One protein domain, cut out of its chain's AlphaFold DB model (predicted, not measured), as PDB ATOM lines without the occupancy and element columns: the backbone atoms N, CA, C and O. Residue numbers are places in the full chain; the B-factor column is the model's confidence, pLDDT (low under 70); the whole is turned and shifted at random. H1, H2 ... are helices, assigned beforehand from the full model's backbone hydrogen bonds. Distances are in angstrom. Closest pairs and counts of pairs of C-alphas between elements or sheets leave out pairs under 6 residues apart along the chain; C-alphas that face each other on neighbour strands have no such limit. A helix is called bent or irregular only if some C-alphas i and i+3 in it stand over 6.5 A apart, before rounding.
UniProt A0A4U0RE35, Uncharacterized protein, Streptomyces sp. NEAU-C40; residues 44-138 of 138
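Overview. This is residues 44 to 138 of the 138 residues of an uncharacterized protein of Streptomyces sp. NEAU-C40 (UniProt A0A4U0RE35). Three helices make a small crossed core: H1, the longest, runs along one side, and H2 and H4 both pack on its middle stretch, residues 60 to 69, at steep angles, about perpendicular to each other. The short helix H3 sits off to one side near H1, while two loops stick out from the body, residues 91 to 96 between H2 and H3 and residues 125 to 130 after H4, where the tail swings out before it folds back towards H2. The printed part has 95 residues with four named helices, in the order H1, H2, H3, H4, and no named strand. The class is all helix, though under half of the residues, 46 of 95, are in named elements. The whole is compact, with a radius of gyration of the C-alphas of 13.0 A, and the C-alphas span 41 by 31 by 25 A.

Along the chain. Find C-alpha 55 at (1.002, -46.327, -40.589); from there H1, residues 55 to 72, runs 25.6 A to C-alpha 72 at (-13.130, -25.083, -42.363). A few residues on, look at Pro 76, where H2 begins; it holds residues 76 to 88 and measures 16.7 A from first to last C-alpha. Further along the chain, at Asp 105, you reach H3, residues 105 to 109, a short helix of five residues. H4, residues 112 to 121, begins at Pro 112 and runs 14.2 A to Tyr 121, whose C-alpha is at (-6.527, -22.606, -50.170). None of the four helices is bent or irregular.

Arrangement. Begin with H1 and look at its residues 61 to 69, the part that touches H2. The closest C-alphas there are those of Ala 65 and Ala 79, 5.0 A apart, and the two helices run opposite ways at a steep tilt of 55 degrees. H1 also touches H4, with its residues 60 to 68 alone. Here the closest C-alphas are those of Val 64 and Pro 112, 4.6 A apart, and H1 and H4 run the same way at a steep tilt of 58 degrees. Now go to residues 82 to 86 of H2, the part that touches H4: the closest C-alphas are those of His 86 and Ile 119, 6.6 A apart, and the lines stand about perpendicular at 86 degrees. The helix packing is mostly crossed, with 0 of the 3 touching pairs at a shallow tilt. H3 touches no helix, but H1 and H3 are near each other, with 6 pairs of C-alphas within 10 A. H3 and H4 are only just apart, their closest C-alphas 8.3 A from each other, and H2 and H3 are apart. Along the backbones of H1, H2, H3 and H4, every O i to N i+4 pair is within hydrogen-bond range.

Size, cuts and confidence. The two C-alphas farthest apart are those of Arg 44 and Gly 129, 41.2 A. Leave out residues 91 to 96 and 125 to 130, which stand free, and the remaining 83 residues span 36 by 24 by 24 A. The printed part has no cut, and it ends at Pro 138, the chain's last residue. The links H1 to H2 and H3 to H4 are tight; the link H2 to H3, residues 89 to 104, is long. After H4, residues 122 to 138 have no named element. In this predicted model the mean pLDDT of the printed part is 80.9. Look in the B-factor column for 23 residues under 70, among them residues 93 to 97, 102 to 108 and 123 to 129; the mean for H3 is 65.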
ATOM      1  N   ARG A  44       2.549 -49.786 -48.518       68.06
ATOM      2  CA  ARG A  44       1.267 -50.311 -48.045       68.06
ATOM      3  C   ARG A  44       0.234 -49.204 -48.171       68.06
ATOM      4  O   ARG A  44      -0.128 -48.584 -47.181       68.06
ATOM      5  N   SER A  45      -0.186 -48.946 -49.409       68.06
ATOM      6  CA  SER A  45      -1.246 -47.974 -49.677       68.06
ATOM      7  C   SER A  45      -2.507 -48.340 -48.903       68.06
ATOM      8  O   SER A  45      -2.961 -49.484 -48.985       68.06
ATOM      9  N   ASP A  46      -3.077 -47.373 -48.199       79.88
ATOM     10  CA  ASP A  46      -4.385 -47.514 -47.567       79.88
ATOM     11  C   ASP A  46      -5.497 -47.113 -48.552       79.88
ATOM     12  O   ASP A  46      -5.321 -46.190 -49.350       79.88
ATOM     13  N   ASP A  47      -6.643 -47.799 -48.510       79.19
ATOM     14  CA  ASP A  47      -7.788 -47.491 -49.380       79.19
ATOM     15  C   ASP A  47      -8.382 -46.100 -49.079       79.19
ATOM     16  O   ASP A  47      -8.926 -45.453 -49.975       79.19
ATOM     17  N   GLU A  48      -8.270 -45.621 -47.833       86.38
ATOM     18  CA  GLU A  48      -8.721 -44.289 -47.410       86.38
ATOM     19  C   GLU A  48      -7.811 -43.186 -47.971       86.38
ATOM     20  O   GLU A  48      -8.288 -42.159 -48.455       86.38
ATOM     21  N   PHE A  49      -6.496 -43.420 -47.945       87.88
ATOM     22  CA  PHE A  49      -5.479 -42.500 -48.452       87.88
ATOM     23  C   PHE A  49      -4.461 -43.264 -49.304       87.88
ATOM     24  O   PHE A  49      -3.423 -43.686 -48.787       87.88
ATOM     25  N   PRO A  50      -4.681 -43.378 -50.627       85.69
ATOM     26  CA  PRO A  50      -3.819 -44.171 -51.506       85.69
ATOM     27  C   PRO A  50      -2.356 -43.733 -51.564       85.69
ATOM     28  O   PRO A  50      -1.546 -44.453 -52.127       85.69
ATOM     29  N   CYS A  51      -2.023 -42.547 -51.050       81.25
ATOM     30  CA  CYS A  51      -0.672 -42.003 -50.969       81.25
ATOM     31  C   CYS A  51      -0.006 -42.204 -49.598       81.25
ATOM     32  O   CYS A  51       1.197 -41.972 -49.487       81.25
ATOM     33  N   ALA A  52      -0.733 -42.652 -48.570       86.38
ATOM     34  CA  ALA A  52      -0.145 -43.042 -47.293       86.38
ATOM     35  C   ALA A  52       0.483 -44.430 -47.444       86.38
ATOM     36  O   ALA A  52      -0.236 -45.409 -47.627       86.38
ATOM     37  N   GLY A  53       1.814 -44.518 -47.433       79.50
ATOM     38  CA  GLY A  53       2.476 -45.807 -47.630       79.50
ATOM     39  C   GLY A  53       2.803 -46.560 -46.339       79.50
ATOM     40  O   GLY A  53       2.966 -47.777 -46.424       79.50
ATOM     41  N   ASP A  54       2.866 -45.883 -45.180       75.94
ATOM     42  CA  ASP A  54       3.024 -46.469 -43.831       75.94
ATOM     43  C   ASP A  54       1.922 -46.033 -42.853       75.94
ATOM     44  O   ASP A  54       1.082 -45.177 -43.139       75.94
ATOM     45  N   ALA A  55       1.934 -46.641 -41.661       80.62
ATOM     46  CA  ALA A  55       1.002 -46.327 -40.589       80.62
ATOM     47  C   ALA A  55       1.177 -44.897 -40.049       80.62
ATOM     48  O   ALA A  55       0.191 -44.279 -39.645       80.62
ATOM     49  N   GLU A  56       2.404 -44.366 -40.040       82.62
ATOM     50  CA  GLU A  56       2.694 -42.987 -39.627       82.62
ATOM     51  C   GLU A  56       2.065 -41.989 -40.608       82.62
ATOM     52  O   GLU A  56       1.337 -41.089 -40.189       82.62
ATOM     53  N   ALA A  57       2.233 -42.211 -41.911       85.00
ATOM     54  CA  ALA A  57       1.620 -41.417 -42.965       85.00
ATOM     55  C   ALA A  57       0.093 -41.480 -42.920       85.00
ATOM     56  O   ALA A  57      -0.573 -40.459 -43.070       85.00
ATOM     57  N   LEU A  58      -0.479 -42.661 -42.660       87.06
ATOM     58  CA  LEU A  58      -1.924 -42.814 -42.499       87.06
ATOM     59  C   LEU A  58      -2.445 -41.985 -41.318       87.06
ATOM     60  O   LEU A  58      -3.450 -41.282 -41.439       87.06
ATOM     61  N   GLN A  59      -1.765 -42.049 -40.170       88.69
ATOM     62  CA  GLN A  59      -2.123 -41.243 -39.000       88.69
ATOM     63  C   GLN A  59      -1.989 -39.747 -39.287       88.69
ATOM     64  O   GLN A  59      -2.859 -38.971 -38.888       88.69
ATOM     65  N   PHE A  60      -0.949 -39.352 -40.018       89.81
ATOM     66  CA  PHE A  60      -0.737 -37.970 -40.423       89.81
ATOM     67  C   PHE A  60      -1.851 -37.463 -41.348       89.81
ATOM     68  O   PHE A  60      -2.465 -36.439 -41.057       89.81
ATOM     69  N   CYS A  61      -2.206 -38.215 -42.394       91.56
ATOM     70  CA  CYS A  61      -3.326 -37.886 -43.280       91.56
ATOM     71  C   CYS A  61      -4.647 -37.737 -42.508       91.56
ATOM     72  O   CYS A  61      -5.399 -36.792 -42.749       91.56
ATOM     73  N   ARG A  62      -4.914 -38.613 -41.529       94.62
ATOM     74  CA  ARG A  62      -6.098 -38.500 -40.659       94.62
ATOM     75  C   ARG A  62      -6.070 -37.252 -39.779       94.62
ATOM     76  O   ARG A  62      -7.117 -36.637 -39.587       94.62
ATOM     77  N   ALA A  63      -4.904 -36.858 -39.269       94.75
ATOM     78  CA  ALA A  63      -4.756 -35.621 -38.504       94.75
ATOM     79  C   ALA A  63      -5.046 -34.384 -39.373       94.75
ATOM     80  O   ALA A  63      -5.814 -33.517 -38.963       94.75
ATOM     81  N   VAL A  64      -4.526 -34.348 -40.605       94.19
ATOM     82  CA  VAL A  64      -4.822 -33.279 -41.577       94.19
ATOM     83  C   VAL A  64      -6.312 -33.256 -41.931       94.19
ATOM     84  O   VAL A  64      -6.928 -32.192 -41.952       94.19
ATOM     85  N   ALA A  65      -6.930 -34.419 -42.163       95.44
ATOM     86  CA  ALA A  65      -8.356 -34.517 -42.478       95.44
ATOM     87  C   ALA A  65      -9.240 -34.024 -41.324       95.44
ATOM     88  O   ALA A  65     -10.240 -33.330 -41.543       95.44
ATOM     89  N   HIS A  66      -8.862 -34.362 -40.088       96.25
ATOM     90  CA  HIS A  66      -9.515 -33.851 -38.891       96.25
ATOM     91  C   HIS A  66      -9.418 -32.325 -38.841       96.25
ATOM     92  O   HIS A  66     -10.446 -31.667 -38.708       96.25
ATOM     93  N   GLN A  67      -8.219 -31.773 -39.036       96.44
ATOM     94  CA  GLN A  67      -7.992 -30.333 -38.996       96.44
ATOM     95  C   GLN A  67      -8.780 -29.578 -40.073       96.44
ATOM     96  O   GLN A  67      -9.459 -28.599 -39.769       96.44
ATOM     97  N   LEU A  68      -8.785 -30.083 -41.311       94.94
ATOM     98  CA  LEU A  68      -9.612 -29.559 -42.401       94.94
ATOM     99  C   LEU A  68     -11.094 -29.485 -42.006       94.94
ATOM    100  O   LEU A  68     -11.764 -28.480 -42.245       94.94
ATOM    101  N   SER A  69     -11.601 -30.552 -41.389       95.94
ATOM    102  CA  SER A  69     -13.003 -30.638 -40.977       95.94
ATOM    103  C   SER A  69     -13.322 -29.662 -39.841       95.94
ATOM    104  O   SER A  69     -14.372 -29.023 -39.857       95.94
ATOM    105  N   THR A  70     -12.429 -29.523 -38.857       95.06
ATOM    106  CA  THR A  70     -12.651 -28.652 -37.694       95.06
ATOM    107  C   THR A  70     -12.490 -27.173 -38.015       95.06
ATOM    108  O   THR A  70     -13.276 -26.364 -37.530       95.06
ATOM    109  N   GLU A  71     -11.489 -26.814 -38.815       93.19
ATOM    110  CA  GLU A  71     -11.138 -25.420 -39.091       93.19
ATOM    111  C   GLU A  71     -12.041 -24.810 -40.169       93.19
ATOM    112  O   GLU A  71     -12.507 -23.680 -40.022       93.19
ATOM    113  N   PHE A  72     -12.357 -25.576 -41.219       92.50
ATOM    114  CA  PHE A  72     -13.130 -25.083 -42.363       92.50
ATOM    115  C   PHE A  72     -14.578 -25.578 -42.393       92.50
ATOM    116  O   PHE A  72     -15.345 -25.184 -43.272       92.50
ATOM    117  N   GLY A  73     -14.977 -26.431 -41.443       94.12
ATOM    118  CA  GLY A  73     -16.352 -26.924 -41.322       94.12
ATOM    119  C   GLY A  73     -16.801 -27.826 -42.475       94.12
ATOM    120  O   GLY A  73     -18.004 -28.005 -42.675       94.12
ATOM    121  N   ILE A  74     -15.859 -28.372 -43.251       95.75
ATOM    122  CA  ILE A  74     -16.153 -29.301 -44.344       95.75
ATOM    123  C   ILE A  74     -16.384 -30.720 -43.820       95.75
ATOM    124  O   ILE A  74     -16.018 -31.069 -42.698       95.75
ATOM    125  N   THR A  75     -17.016 -31.560 -44.638       96.62
ATOM    126  CA  THR A  75     -17.286 -32.949 -44.245       96.62
ATOM    127  C   THR A  75     -16.000 -33.787 -44.227       96.62
ATOM    128  O   THR A  75     -15.103 -33.525 -45.031       96.62
ATOM    129  N   PRO A  76     -15.926 -34.860 -43.411       94.56
ATOM    130  CA  PRO A  76     -14.784 -35.774 -43.434       94.56
ATOM    131  C   PRO A  76     -14.496 -36.348 -44.829       94.56
ATOM    132  O   PRO A  76     -13.341 -36.458 -45.224       94.56
ATOM    133  N   GLY A  77     -15.541 -36.660 -45.606       94.62
ATOM    134  CA  GLY A  77     -15.385 -37.153 -46.977       94.62
ATOM    135  C   GLY A  77     -14.766 -36.117 -47.920       94.62
ATOM    136  O   GLY A  77     -13.907 -36.458 -48.727       94.62
ATOM    137  N   GLU A  78     -15.139 -34.841 -47.784       95.44
ATOM    138  CA  GLU A  78     -14.515 -33.764 -48.556       95.44
ATOM    139  C   GLU A  78     -13.067 -33.511 -48.124       95.44
ATOM    140  O   GLU A  78     -12.205 -33.287 -48.973       95.44
ATOM    141  N   ALA A  79     -12.774 -33.587 -46.823       95.44
ATOM    142  CA  ALA A  79     -11.411 -33.470 -46.318       95.44
ATOM    143  C   ALA A  79     -10.497 -34.554 -46.916       95.44
ATOM    144  O   ALA A  79      -9.428 -34.234 -47.440       95.44
ATOM    145  N   VAL A  80     -10.954 -35.813 -46.929       94.06
ATOM    146  CA  VAL A  80     -10.249 -36.926 -47.585       94.06
ATOM    147  C   VAL A  80     -10.065 -36.650 -49.077       94.06
ATOM    148  O   VAL A  80      -8.946 -36.732 -49.575       94.06
ATOM    149  N   ALA A  81     -11.122 -36.257 -49.793       92.69
ATOM    150  CA  ALA A  81     -11.044 -35.996 -51.230       92.69
ATOM    151  C   ALA A  81     -10.053 -34.867 -51.580       92.69
ATOM    152  O   ALA A  81      -9.317 -34.963 -52.561       92.69
ATOM    153  N   ARG A  82      -9.970 -33.816 -50.752       92.88
ATOM    154  CA  ARG A  82      -8.993 -32.728 -50.930       92.88
ATOM    155  C   ARG A  82      -7.553 -33.202 -50.720       92.88
ATOM    156  O   ARG A  82      -6.681 -32.820 -51.496       92.88
ATOM    157  N   ILE A  83      -7.315 -34.053 -49.721       91.12
ATOM    158  CA  ILE A  83      -6.007 -34.681 -49.476       91.12
ATOM    159  C   ILE A  83      -5.618 -35.594 -50.646       91.12
ATOM    160  O   ILE A  83      -4.495 -35.515 -51.145       91.12
ATOM    161  N   VAL A  84      -6.557 -36.417 -51.126       90.25
ATOM    162  CA  VAL A  84      -6.353 -37.309 -52.276       90.25
ATOM    163  C   VAL A  84      -5.980 -36.507 -53.520       90.25
ATOM    164  O   VAL A  84      -4.969 -36.816 -54.145       90.25
ATOM    165  N   ARG A  85      -6.706 -35.430 -53.834       88.12
ATOM    166  CA  ARG A  85      -6.356 -34.540 -54.949       88.12
ATOM    167  C   ARG A  85      -4.961 -33.930 -54.799       88.12
ATOM    168  O   ARG A  85      -4.243 -33.788 -55.780       88.12
ATOM    169  N   HIS A  86      -4.575 -33.538 -53.585       87.19
ATOM    170  CA  HIS A  86      -3.306 -32.844 -53.364       87.19
ATOM    171  C   HIS A  86      -2.080 -33.765 -53.444       87.19
ATOM    172  O   HIS A  86      -1.072 -33.387 -54.035       87.19
ATOM    173  N   TRP A  87      -2.146 -34.961 -52.855       84.50
ATOM    174  CA  TRP A  87      -0.990 -35.864 -52.783       84.50
ATOM    175  C   TRP A  87      -1.129 -37.115 -53.642       84.50
ATOM    176  O   TRP A  87      -0.144 -37.582 -54.214       84.50
ATOM    177  N   CYS A  88      -2.329 -37.676 -53.741       82.38
ATOM    178  CA  CYS A  88      -2.535 -38.965 -54.382       82.38
ATOM    179  C   CYS A  88      -2.804 -38.849 -55.897       82.38
ATOM    180  O   CYS A  88      -2.669 -39.839 -56.616       82.38
ATOM    181  N   GLU A  89      -3.193 -37.695 -56.427       80.88
ATOM    182  CA  GLU A  89      -3.416 -37.525 -57.866       80.88
ATOM    183  C   GLU A  89      -2.164 -36.963 -58.556       80.88
ATOM    184  O   GLU A  89      -1.454 -36.140 -57.978       80.88
ATOM    185  N   PRO A  90      -1.829 -37.427 -59.775       74.12
ATOM    186  CA  PRO A  90      -0.863 -36.713 -60.595       74.12
ATOM    187  C   PRO A  90      -1.430 -35.337 -60.960       74.12
ATOM    188  O   PRO A  90      -2.641 -35.184 -61.118       74.12
ATOM    189  N   GLY A  91      -0.560 -34.344 -61.135       68.06
ATOM    190  CA  GLY A  91      -1.004 -33.029 -61.602       68.06
ATOM    191  C   GLY A  91      -1.617 -33.101 -63.003       68.06
ATOM    192  O   GLY A  91      -1.311 -34.012 -63.777       68.06
ATOM    193  N   ASP A  92      -2.441 -32.111 -63.350       70.12
ATOM    194  CA  ASP A  92      -3.203 -32.054 -64.611       70.12
ATOM    195  C   ASP A  92      -2.340 -32.201 -65.878       70.12
ATOM    196  O   ASP A  92      -2.820 -32.597 -66.941       70.12
ATOM    197  N   ASP A  93      -1.047 -31.882 -65.784       69.00
ATOM    198  CA  ASP A  93      -0.090 -31.997 -66.881       69.00
ATOM    199  C   ASP A  93       0.437 -33.426 -67.106       69.00
ATOM    200  O   ASP A  93       1.178 -33.665 -68.064       69.00
ATOM    201  N   GLY A  94       0.091 -34.371 -66.225       60.31
ATOM    202  CA  GLY A  94       0.571 -35.753 -66.224       60.31
ATOM    203  C   GLY A  94       2.084 -35.891 -66.015       60.31
ATOM    204  O   GLY A  94       2.622 -36.995 -66.101       60.31
ATOM    205  N   ARG A  95       2.790 -34.779 -65.771       55.31
ATOM    206  CA  ARG A  95       4.238 -34.722 -65.531       55.31
ATOM    207  C   ARG A  95       4.544 -34.622 -64.050       55.31
ATOM    208  O   ARG A  95       5.587 -35.114 -63.618       55.31
ATOM    209  N   THR A  96       3.645 -34.002 -63.292       58.31
ATOM    210  CA  THR A  96       3.701 -33.983 -61.834       58.31
ATOM    211  C   THR A  96       3.308 -35.369 -61.322       58.31
ATOM    212  O   THR A  96       2.158 -35.777 -61.505       58.31
ATOM    213  N   PRO A  97       4.246 -36.141 -60.749       58.25
ATOM    214  CA  PRO A  97       3.942 -37.483 -60.276       58.25
ATOM    215  C   PRO A  97       3.028 -37.431 -59.047       58.25
ATOM    216  O   PRO A  97       3.030 -36.453 -58.303       58.25
ATOM    217  N   ARG A  98       2.320 -38.537 -58.798       71.06
ATOM    218  CA  ARG A  98       1.717 -38.820 -57.489       71.06
ATOM    219  C   ARG A  98       2.792 -38.723 -56.398       71.06
ATOM    220  O   ARG A  98       3.877 -39.289 -56.557       71.06
ATOM    221  N   THR A  99       2.460 -38.083 -55.283       73.81
ATOM    222  CA  THR A  99       3.303 -38.030 -54.085       73.81
ATOM    223  C   THR A  99       2.950 -39.191 -53.162       73.81
ATOM    224  O   THR A  99       1.781 -39.443 -52.886       73.81
ATOM    225  N   TRP A 100       3.962 -39.893 -52.658       74.00
ATOM    226  CA  TRP A 100       3.793 -40.893 -51.606       74.00
ATOM    227  C   TRP A 100       4.336 -40.347 -50.292       74.00
ATOM    228  O   TRP A 100       5.469 -39.868 -50.233       74.00
ATOM    229  N   ILE A 101       3.530 -40.423 -49.238       73.88
ATOM    230  CA  ILE A 101       3.932 -40.053 -47.887       73.88
ATOM    231  C   ILE A 101       4.421 -41.331 -47.218       73.88
ATOM    232  O   ILE A 101       3.629 -42.198 -46.855       73.88
ATOM    233  N   VAL A 102       5.744 -41.462 -47.148       68.31
ATOM    234  CA  VAL A 102       6.465 -42.553 -46.487       68.31
ATOM    235  C   VAL A 102       7.793 -42.004 -46.015       68.31
ATOM    236  O   VAL A 102       8.632 -41.658 -46.848       68.31
ATOM    237  N   GLY A 103       7.982 -41.861 -44.701       60.53
ATOM    238  CA  GLY A 103       9.191 -41.218 -44.168       60.53
ATOM    239  C   GLY A 103       9.505 -39.858 -44.820       60.53
ATOM    240  O   GLY A 103      10.677 -39.522 -44.970       60.53
ATOM    241  N   SER A 104       8.486 -39.135 -45.305       64.12
ATOM    242  CA  SER A 104       8.666 -37.962 -46.165       64.12
ATOM    243  C   SER A 104       9.019 -36.749 -45.318       64.12
ATOM    244  O   SER A 104       8.142 -36.156 -44.693       64.12
ATOM    245  N   ASP A 105      10.297 -36.356 -45.339       58.66
ATOM    246  CA  ASP A 105      10.781 -35.159 -44.641       58.66
ATOM    247  C   ASP A 105       9.997 -33.905 -45.046       58.66
ATOM    248  O   ASP A 105       9.812 -33.030 -44.219       58.66
ATOM    249  N   ILE A 106       9.492 -33.817 -46.284       59.22
ATOM    250  CA  ILE A 106       8.688 -32.670 -46.734       59.22
ATOM    251  C   ILE A 106       7.329 -32.649 -46.034       59.22
ATOM    252  O   ILE A 106       6.930 -31.604 -45.532       59.22
ATOM    253  N   ALA A 107       6.625 -33.784 -45.981       63.59
ATOM    254  CA  ALA A 107       5.333 -33.855 -45.301       63.59
ATOM    255  C   ALA A 107       5.492 -33.638 -43.788       63.59
ATOM    256  O   ALA A 107       4.696 -32.927 -43.189       63.59
ATOM    257  N   TYR A 108       6.543 -34.203 -43.192       69.62
ATOM    258  CA  TYR A 108       6.786 -34.156 -41.749       69.62
ATOM    259  C   TYR A 108       7.557 -32.915 -41.270       69.62
ATOM    260  O   TYR A 108       7.738 -32.752 -40.065       69.62
ATOM    261  N   HIS A 109       8.017 -32.046 -42.177       75.50
ATOM    262  CA  HIS A 109       8.612 -30.759 -41.803       75.50
ATOM    263  C   HIS A 109       7.576 -29.790 -41.232       75.50
ATOM    264  O   HIS A 109       7.914 -28.955 -40.397       75.50
ATOM    265  N   GLU A 110       6.331 -29.922 -41.683       81.81
ATOM    266  CA  GLU A 110       5.216 -29.049 -41.334       81.81
ATOM    267  C   GLU A 110       4.154 -29.827 -40.548       81.81
ATOM    268  O   GLU A 110       4.057 -31.055 -40.628       81.81
ATOM    269  N   ASP A 111       3.347 -29.109 -39.772       86.12
ATOM    270  CA  ASP A 111       2.294 -29.704 -38.956       86.12
ATOM    271  C   ASP A 111       0.972 -29.890 -39.738       86.12
ATOM    272  O   ASP A 111       0.803 -29.382 -40.854       86.12
ATOM    273  N   PRO A 112       0.009 -30.659 -39.192       89.25
ATOM    274  CA  PRO A 112      -1.286 -30.846 -39.841       89.25
ATOM    275  C   PRO A 112      -2.065 -29.550 -40.111       89.25
ATOM    276  O   PRO A 112      -2.825 -29.503 -41.079       89.25
ATOM    277  N   ASP A 113      -1.865 -28.508 -39.301       87.25
ATOM    278  CA  ASP A 113      -2.546 -27.210 -39.407       87.25
ATOM    279  C   ASP A 113      -2.065 -26.429 -40.627       87.25
ATOM    280  O   ASP A 113      -2.876 -25.923 -41.419       87.25
ATOM    281  N   PHE A 114      -0.750 -26.404 -40.838       88.44
ATOM    282  CA  PHE A 114      -0.142 -25.874 -42.044       88.44
ATOM    283  C   PHE A 114      -0.690 -26.584 -43.285       88.44
ATOM    284  O   PHE A 114      -1.157 -25.928 -44.222       88.44
ATOM    285  N   TRP A 115      -0.684 -27.920 -43.290       89.75
ATOM    286  CA  TRP A 115      -1.146 -28.688 -44.445       89.75
ATOM    287  C   TRP A 115      -2.638 -28.530 -44.707       89.75
ATOM    288  O   TRP A 115      -3.028 -28.420 -45.867       89.75
ATOM    289  N   ALA A 116      -3.476 -28.463 -43.673       90.81
ATOM    290  CA  ALA A 116      -4.903 -28.211 -43.836       90.81
ATOM    291  C   ALA A 116      -5.144 -26.874 -44.552       90.81
ATOM    292  O   ALA A 116      -5.873 -26.827 -45.545       90.81
ATOM    293  N   ASN A 117      -4.465 -25.808 -44.124       89.94
ATOM    294  CA  ASN A 117      -4.530 -24.501 -44.780       89.94
ATOM    295  C   ASN A 117      -4.021 -24.554 -46.227       89.94
ATOM    296  O   ASN A 117      -4.684 -24.067 -47.147       89.94
ATOM    297  N   HIS A 118      -2.871 -25.193 -46.442       88.12
ATOM    298  CA  HIS A 118      -2.250 -25.328 -47.757       88.12
ATOM    299  C   HIS A 118      -3.131 -26.107 -48.746       88.12
ATOM    300  O   HIS A 118      -3.263 -25.727 -49.908       88.12
ATOM    301  N   ILE A 119      -3.772 -27.184 -48.295       89.88
ATOM    302  CA  ILE A 119      -4.664 -28.021 -49.108       89.88
ATOM    303  C   ILE A 119      -5.999 -27.314 -49.371       89.88
ATOM    304  O   ILE A 119      -6.587 -27.467 -50.448       89.88
ATOM    305  N   TYR A 120      -6.498 -26.539 -48.408       90.25
ATOM    306  CA  TYR A 120      -7.785 -25.864 -48.526       90.25
ATOM    307  C   TYR A 120      -7.734 -24.654 -49.470       90.25
ATOM    308  O   TYR A 120      -8.609 -24.515 -50.329       90.25
ATOM    309  N   TYR A 121      -6.692 -23.824 -49.366       89.06
ATOM    310  CA  TYR A 121      -6.527 -22.606 -50.170       89.06
ATOM    311  C   TYR A 121      -5.591 -22.763 -51.378       89.06
ATOM    312  O   TYR A 121      -5.641 -21.945 -52.295       89.06
ATOM    313  N   GLY A 122      -4.770 -23.813 -51.422       80.75
ATOM    314  CA  GLY A 122      -3.752 -24.022 -52.453       80.75
ATOM    315  C   GLY A 122      -2.374 -23.459 -52.084       80.75
ATOM    316  O   GLY A 122      -2.213 -22.683 -51.141       80.75
ATOM    317  N   ALA A 123      -1.363 -23.875 -52.855       65.12
ATOM    318  CA  ALA A 123       0.059 -23.644 -52.596       65.12
ATOM    319  C   ALA A 123       0.505 -22.197 -52.858       65.12
ATOM    320  O   ALA A 123       1.185 -21.929 -53.854       65.12
ATOM    321  N   HIS A 124       0.084 -21.234 -52.041       59.09
ATOM    322  CA  HIS A 124       0.402 -19.817 -52.241       59.09
ATOM    323  C   HIS A 124       0.955 -19.188 -50.957       59.09
ATOM    324  O   HIS A 124       0.552 -19.525 -49.846       59.09
ATOM    325  N   TRP A 125       1.891 -18.251 -51.118       53.09
ATOM    326  CA  TRP A 125       2.314 -17.364 -50.042       53.09
ATOM    327  C   TRP A 125       1.258 -16.260 -49.927       53.09
ATOM    328  O   TRP A 125       1.125 -15.425 -50.820       53.09
ATOM    329  N   TRP A 126       0.464 -16.278 -48.860       59.62
ATOM    330  CA  TRP A 126      -0.551 -15.250 -48.642       59.62
ATOM    331  C   TRP A 126       0.062 -14.081 -47.862       59.62
ATOM    332  O   TRP A 126       0.625 -14.297 -46.784       59.62
ATOM    333  N   PRO A 127      -0.009 -12.840 -48.373       53.56
ATOM    334  CA  PRO A 127       0.355 -11.666 -47.596       53.56
ATOM    335  C   PRO A 127      -0.508 -11.562 -46.326       53.56
ATOM    336  O   PRO A 127      -1.679 -11.951 -46.341       53.56
ATOM    337  N   PRO A 128       0.012 -10.987 -45.228       51.84
ATOM    338  CA  PRO A 128      -0.794 -10.739 -44.037       51.84
ATOM    339  C   PRO A 128      -2.018  -9.871 -44.374       51.84
ATOM    340  O   PRO A 128      -1.864  -8.742 -44.839       51.84
ATOM    341  N   GLY A 129      -3.224 -10.385 -44.109       62.97
ATOM    342  CA  GLY A 129      -4.490  -9.670 -44.321       62.97
ATOM    343  C   GLY A 129      -5.259 -10.035 -45.593       62.97
ATOM    344  O   GLY A 129      -6.342  -9.490 -45.799       62.97
ATOM    345  N   ASP A 130      -4.749 -10.953 -46.418       72.56
ATOM    346  CA  ASP A 130      -5.521 -11.503 -47.535       72.56
ATOM    347  C   ASP A 130      -6.619 -12.465 -47.050       72.56
ATOM    348  O   ASP A 130      -6.484 -13.135 -46.026       72.56
ATOM    349  N   THR A 131      -7.718 -12.536 -47.805       69.94
ATOM    350  CA  THR A 131      -8.811 -13.501 -47.587       69.94
ATOM    351  C   THR A 131      -8.864 -14.459 -48.775       69.94
ATOM    352  O   THR A 131      -9.641 -14.242 -49.708       69.94
ATOM    353  N   PRO A 132      -7.983 -15.475 -48.808       76.88
ATOM    354  CA  PRO A 132      -7.922 -16.393 -49.932       76.88
ATOM    355  C   PRO A 132      -9.253 -17.115 -50.128       76.88
ATOM    356  O   PRO A 132      -9.921 -17.512 -49.173       76.88
ATOM    357  N   ALA A 133      -9.647 -17.284 -51.389       84.56
ATOM    358  CA  ALA A 133     -10.788 -18.120 -51.722       84.56
ATOM    359  C   ALA A 133     -10.368 -19.596 -51.622       84.56
ATOM    360  O   ALA A 133      -9.278 -19.942 -52.087       84.56
ATOM    361  N   PRO A 134     -11.202 -20.476 -51.044       87.38
ATOM    362  CA  PRO A 134     -10.902 -21.898 -51.019       87.38
ATOM    363  C   PRO A 134     -10.835 -22.456 -52.437       87.38
ATOM    364  O   PRO A 134     -11.582 -22.037 -53.328       87.38
ATOM    365  N   LEU A 135      -9.981 -23.460 -52.631       86.88
ATOM    366  CA  LEU A 135     -10.010 -24.254 -53.850       86.88
ATOM    367  C   LEU A 135     -11.398 -24.890 -54.015       86.88
ATOM    368  O   LEU A 135     -12.011 -25.279 -53.008       86.88
ATOM    369  N   PRO A 136     -11.872 -25.061 -55.265       88.69
ATOM    370  CA  PRO A 136     -13.141 -25.726 -55.520       88.69
ATOM    371  C   PRO A 136     -13.156 -27.099 -54.851       88.69
ATOM    372  O   PRO A 136     -12.124 -27.783 -54.786       88.69
ATOM    373  N   SER A 137     -14.318 -27.481 -54.326       87.44
ATOM    374  CA  SER A 137     -14.521 -28.829 -53.806       87.44
ATOM    375  C   SER A 137     -14.222 -29.844 -54.918       87.44
ATOM    376  O   SER A 137     -14.648 -29.614 -56.055       87.44
ATOM    377  N   PRO A 138     -13.412 -30.875 -54.631       84.62
ATOM    378  CA  PRO A 138     -13.153 -31.962 -55.568       84.62
ATOM    379  C   PRO A 138     -14.412 -32.781 -55.880       84.62
ATOM    380  O   PRO A 138     -15.342 -32.796 -55.039       84.62
TER     381      PRO A 138